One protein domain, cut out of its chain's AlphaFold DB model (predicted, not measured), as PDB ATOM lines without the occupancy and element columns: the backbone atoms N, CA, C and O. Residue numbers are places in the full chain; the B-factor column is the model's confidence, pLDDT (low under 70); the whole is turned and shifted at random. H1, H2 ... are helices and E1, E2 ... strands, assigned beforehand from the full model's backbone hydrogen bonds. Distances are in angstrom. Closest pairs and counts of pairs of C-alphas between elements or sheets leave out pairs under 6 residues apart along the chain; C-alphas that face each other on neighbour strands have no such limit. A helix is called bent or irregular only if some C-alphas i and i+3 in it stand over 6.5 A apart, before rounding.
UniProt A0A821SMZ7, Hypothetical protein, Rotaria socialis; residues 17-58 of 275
ATOM      1  N   LEU A  17     153.754 209.706  85.991       95.25
ATOM      2  CA  LEU A  17     154.443 209.963  87.253       95.25
ATOM      3  C   LEU A  17     155.244 211.269  87.126       95.25
ATOM      4  O   LEU A  17     155.987 211.449  86.163       95.25
ATOM      5  N   CYS A  18     155.064 212.197  88.059       94.06
ATOM      6  CA  CYS A  18     155.889 213.394  88.156       94.06
ATOM      7  C   CYS A  18     157.175 213.060  88.910       94.06
ATOM      8  O   CYS A  18     157.115 212.752  90.100       94.06
ATOM      9  N   ASP A  19     158.324 213.172  88.248       92.31
ATOM     10  CA  ASP A  19     159.619 212.821  88.842       92.31
ATOM     11  C   ASP A  19     160.009 213.740  90.015       92.31
ATOM     12  O   ASP A  19     160.671 213.294  90.951       92.31
ATOM     13  N   CYS A  20     159.547 214.998  90.013       90.94
ATOM     14  CA  CYS A  20     159.838 215.982  91.065       90.94
ATOM     15  C   CYS A  20     159.221 215.609  92.420       90.94
ATOM     16  O   CYS A  20     159.823 215.861  93.458       90.94
ATOM     17  N   TYR A  21     158.026 215.012  92.405       91.12
ATOM     18  CA  TYR A  21     157.256 214.702  93.616       91.12
ATOM     19  C   TYR A  21     157.003 213.208  93.815       91.12
ATOM     20  O   TYR A  21     156.440 212.824  94.836       91.12
ATOM     21  N   GLN A  22     157.388 212.369  92.847       95.06
ATOM     22  CA  GLN A  22     157.092 210.934  92.815       95.06
ATOM     23  C   GLN A  22     155.585 210.646  92.967       95.06
ATOM     24  O   GLN A  22     155.168 209.705  93.639       95.06
ATOM     25  N   GLN A  23     154.748 211.480  92.336       96.06
ATOM     26  CA  GLN A  23     153.282 211.421  92.421       96.06
ATOM     27  C   GLN A  23     152.628 211.225  91.053       96.06
ATOM     28  O   GLN A  23     153.106 211.712  90.030       96.06
ATOM     29  N   ASN A  24     151.496 210.525  91.040       96.44
ATOM     30  CA  ASN A  24     150.733 210.211  89.838       96.44
ATOM     31  C   ASN A  24     149.809 211.378  89.466       96.44
ATOM     32  O   ASN A  24     148.829 211.643  90.161       96.44
ATOM     33  N   LEU A  25     150.086 212.081  88.367       96.31
ATOM     34  CA  LEU A  25     149.328 213.271  87.972       96.31
ATOM     35  C   LEU A  25     148.513 213.038  86.692       96.31
ATOM     36  O   LEU A  25     148.924 212.341  85.759       96.31
ATOM     37  N   CYS A  26     147.322 213.640  86.637       97.19
ATOM     38  CA  CYS A  26     146.554 213.733  85.398       97.19
ATOM     39  C   CYS A  26     147.151 214.815  84.476       97.19
ATOM     40  O   CYS A  26     147.939 215.658  84.909       97.19
ATOM     41  N   LEU A  27     146.748 214.821  83.202       95.69
ATOM     42  CA  LEU A  27     147.300 215.737  82.196       95.69
ATOM     43  C   LEU A  27     147.085 217.229  82.526       95.69
ATOM     44  O   LEU A  27     147.893 218.065  82.145       95.69
ATOM     45  N   GLN A  28     146.016 217.583  83.243       96.50
ATOM     46  CA  GLN A  28     145.806 218.977  83.639       96.50
ATOM     47  C   GLN A  28     146.799 219.403  84.724       96.50
ATOM     48  O   GLN A  28     147.514 220.381  84.540       96.50
ATOM     49  N   HIS A  29     146.903 218.635  85.812       96.56
ATOM     50  CA  HIS A  29     147.795 218.980  86.920       96.56
ATOM     51  C   HIS A  29     149.277 218.939  86.527       96.56
ATOM     52  O   HIS A  29     150.059 219.730  87.045       96.56
ATOM     53  N   ILE A  30     149.681 218.082  85.578       95.50
ATOM     54  CA  ILE A  30     151.061 218.113  85.068       95.50
ATOM     55  C   ILE A  30     151.341 219.374  84.236       95.50
ATOM     56  O   ILE A  30     152.444 219.907  84.298       95.50
ATOM     57  N   ASN A  31     150.349 219.885  83.498       95.06
ATOM     58  CA  ASN A  31     150.494 221.132  82.748       95.06
ATOM     59  C   ASN A  31     150.580 222.336  83.691       95.06
ATOM     60  O   ASN A  31     151.472 223.157  83.520       95.06
ATOM     61  N   GLU A  32     149.725 222.402  84.716       95.88
ATOM     62  CA  GLU A  32     149.780 223.447  85.751       95.88
ATOM     63  C   GLU A  32     151.126 223.434  86.488       95.88
ATOM     64  O   GLU A  32     151.776 224.468  86.631       95.88
ATOM     65  N   HIS A  33     151.596 222.246  86.876       93.38
ATOM     66  CA  HIS A  33     152.914 222.059  87.470       93.38
ATOM     67  C   HIS A  33     154.043 222.556  86.553       93.38
ATOM     68  O   HIS A  33     154.920 223.294  86.997       93.38
ATOM     69  N   ASN A  34     154.003 222.205  85.263       94.38
ATOM     70  CA  ASN A  34     154.981 222.687  84.288       94.38
ATOM     71  C   ASN A  34     154.931 224.211  84.139       94.38
ATOM     72  O   ASN A  34     155.980 224.839  84.040       94.38
ATOM     73  N   THR A  35     153.746 224.824  84.164       96.00
ATOM     74  CA  THR A  35     153.609 226.285  84.140       96.00
ATOM     75  C   THR A  35     154.264 226.929  85.361       96.00
ATOM     76  O   THR A  35     155.017 227.890  85.199       96.00
ATOM     77  N   VAL A  36     154.049 226.383  86.564       95.62
ATOM     78  CA  VAL A  36     154.699 226.875  87.792       95.62
ATOM     79  C   VAL A  36     156.216 226.717  87.698       95.62
ATOM     80  O   VAL A  36     156.936 227.689  87.924       95.62
ATOM     81  N   LEU A  37     156.714 225.550  87.279       94.38
ATOM     82  CA  LEU A  37     158.150 225.329  87.097       94.38
ATOM     83  C   LEU A  37     158.767 226.305  86.094       94.38
ATOM     84  O   LEU A  37     159.801 226.899  86.382       94.38
ATOM     85  N   ILE A  38     158.130 226.521  84.942       94.81
ATOM     86  CA  ILE A  38     158.604 227.479  83.935       94.81
ATOM     87  C   ILE A  38     158.626 228.900  84.515       94.81
ATOM     88  O   ILE A  38     159.598 229.631  84.317       94.81
ATOM     89  N   SER A  39     157.593 229.281  85.273       95.88
ATOM     90  CA  SER A  39     157.517 230.600  85.910       95.88
ATOM     91  C   SER A  39     158.619 230.832  86.950       95.88
ATOM     92  O   SER A  39     159.080 231.960  87.093       95.88
ATOM     93  N   GLN A  40     159.086 229.774  87.625       95.25
ATOM     94  CA  GLN A  40     160.190 229.831  88.590       95.25
ATOM     95  C   GLN A  40     161.569 229.723  87.923       95.25
ATOM     96  O   GLN A  40     162.530 230.338  88.381       95.25
ATOM     97  N   HIS A  41     161.679 228.974  86.826       94.69
ATOM     98  CA  HIS A  41     162.934 228.767  86.104       94.69
ATOM     99  C   HIS A  41     163.393 230.026  85.354       94.69
ATOM    100  O   HIS A  41     164.580 230.351  85.350       94.69
ATOM    101  N   ASN A  42     162.467 230.767  84.737       93.94
ATOM    102  CA  ASN A  42     162.811 231.942  83.930       93.94
ATOM    103  C   ASN A  42     163.540 233.055  84.719       93.94
ATOM    104  O   ASN A  42     164.551 233.553  84.215       93.94
ATOM    105  N   PRO A  43     163.117 233.426  85.946       95.81
ATOM    106  CA  PRO A  43     163.868 234.354  86.791       95.81
ATOM    107  C   PRO A  43     165.297 233.891  87.089       95.81
ATOM    108  O   PRO A  43     166.224 234.687  86.964       95.81
ATOM    109  N   LEU A  44     165.498 232.603  87.396       96.19
ATOM    110  CA  LEU A  44     166.825 232.054  87.702       96.19
ATOM    111  C   LEU A  44     167.773 232.138  86.504       96.19
ATOM    112  O   LEU A  44     168.936 232.502  86.660       96.19
ATOM    113  N   VAL A  45     167.282 231.866  85.292       96.81
ATOM    114  CA  VAL A  45     168.066 232.068  84.063       96.81
ATOM    115  C   VAL A  45     168.464 233.539  83.909       96.81
ATOM    116  O   VAL A  45     169.606 233.838  83.560       96.81
ATOM    117  N   GLY A  46     167.552 234.467  84.216       95.88
ATOM    118  CA  GLY A  46     167.836 235.904  84.224       95.88
ATOM    119  C   GLY A  46     168.912 236.299  85.241       95.88
ATOM    120  O   GLY A  46     169.829 237.055  84.907       95.88
ATOM    121  N   GLU A  47     168.850 235.756  86.457       97.69
ATOM    122  CA  GLU A  47     169.851 235.986  87.504       97.69
ATOM    123  C   GLU A  47     171.221 235.421  87.121       97.69
ATOM    124  O   GLU A  47     172.226 236.122  87.247       97.69
ATOM    125  N   ILE A  48     171.271 234.196  86.586       97.12
ATOM    126  CA  ILE A  48     172.507 233.567  86.098       97.12
ATOM    127  C   ILE A  48     173.138 234.419  84.996       97.12
ATOM    128  O   ILE A  48     174.341 234.685  85.042       97.12
ATOM    129  N   ASN A  49     172.340 234.901  84.042       96.19
ATOM    130  CA  ASN A  49     172.830 235.775  82.976       96.19
ATOM    131  C   ASN A  49     173.363 237.099  83.538       96.19
ATOM    132  O   ASN A  49     174.462 237.521  83.185       96.19
ATOM    133  N   THR A  50     172.646 237.701  84.490       97.00
ATOM    134  CA  THR A  50     173.071 238.940  85.160       97.00
ATOM    135  C   THR A  50     174.386 238.751  85.921       97.00
ATOM    136  O   THR A  50     175.274 239.604  85.863       97.00
ATOM    137  N   ILE A  51     174.555 237.630  86.628       96.44
ATOM    138  CA  ILE A  51     175.810 237.285  87.309       96.44
ATOM    139  C   ILE A  51     176.927 237.060  86.287       96.44
ATOM    140  O   ILE A  51     178.036 237.558  86.485       96.44
ATOM    141  N   GLY A  52     176.639 236.373  85.179       93.56
ATOM    142  CA  GLY A  52     177.578 236.171  84.078       93.56
ATOM    143  C   GLY A  52     178.080 237.489  83.487       93.56
ATOM    144  O   GLY A  52     179.283 237.660  83.294       93.56
ATOM    145  N   ASP A  53     177.190 238.455  83.275       93.50
ATOM    146  CA  ASP A  53     177.555 239.776  82.759       93.50
ATOM    147  C   ASP A  53     178.330 240.607  83.785       93.50
ATOM    148  O   ASP A  53     179.315 241.258  83.434       93.50
ATOM    149  N   ARG A  54     177.980 240.518  85.075       92.19
ATOM    150  CA  ARG A  54     178.766 241.133  86.161       92.19
ATOM    151  C   ARG A  54     180.170 240.540  86.255       92.19
ATOM    152  O   ARG A  54     181.123 241.291  86.439       92.19
ATOM    153  N   LEU A  55     180.316 239.225  86.099       90.19
ATOM    154  CA  LEU A  55     181.619 238.555  86.077       90.19
ATOM    155  C   LEU A  55     182.452 238.963  84.857       90.19
ATOM    156  O   LEU A  55     183.649 239.181  85.001       90.19
ATOM    157  N   LYS A  56     181.838 239.137  83.680       89.31
ATOM    158  CA  LYS A  56     182.525 239.684  82.496       89.31
ATOM    159  C   LYS A  56     182.928 241.150  82.684       89.31
ATOM    160  O   LYS A  56     183.992 241.559  82.228       89.31
ATOM    161  N   ALA A  57     182.084 241.941  83.350       89.12
ATOM    162  CA  ALA A  57     182.354 243.345  83.652       89.12
ATOM    163  C   ALA A  57     183.463 243.519  84.699       89.12
ATOM    164  O   ALA A  57     184.199 244.509  84.657       89.12
ATOM    165  N   LEU A  58     183.626 242.551  85.611       89.81
ATOM    166  CA  LEU A  58     184.825 242.423  86.429       89.81
ATOM    167  C   LEU A  58     185.997 242.107  85.499       89.81
ATOM    168  O   LEU A  58     186.325 240.962  85.214       89.81
TER     169      LEU A  58
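AT A GLANCE: This is residues 17 to 58 of the 275 residues of the protein "Hypothetical protein" of Rotaria socialis (UniProt A0A821SMZ7). One long helix, H1, makes nearly the whole length, and a small folded-back loop, residues 17 to 25, sits as a head at its first end. Residues 34 to 58 stick out free of that head. The printed part has 42 residues with one named strand, E1, then one named helix, H1; the class is mostly helix. It is an extended rod with a radius of gyration of the C-alphas of 15.5 A, spanning 47 by 16 by 8 A.

HOW THE PARTS SIT: H1, residues 27 to 57, and E1, residues 23 to 25, meet only through their link, which is tight, with 1 residue. E1 pairs with no named strand, but residues 17 to 18 form a short antiparallel pairing with residues 23 to 24 of E1. In H1, 25 of 27 O i to N i+4 pairs are within hydrogen-bond range.

IN THESE COORDINATES: H1 runs 44.6 A from C-alpha 27 at (147.300, 215.737, 82.196) to C-alpha 57 at (182.354, 243.345, 83.652). It is neither bent nor irregular, but only just: C-alphas 40 and 43 are 6.1 A apart. E1 begins at C-alpha 23, (153.282, 211.421, 92.421).

THE WHOLE: The two C-alphas farthest apart, those of Cys 26 and Leu 58, are 47.8 A apart. The printed part has no cut, and no printed residue is under pLDDT 70.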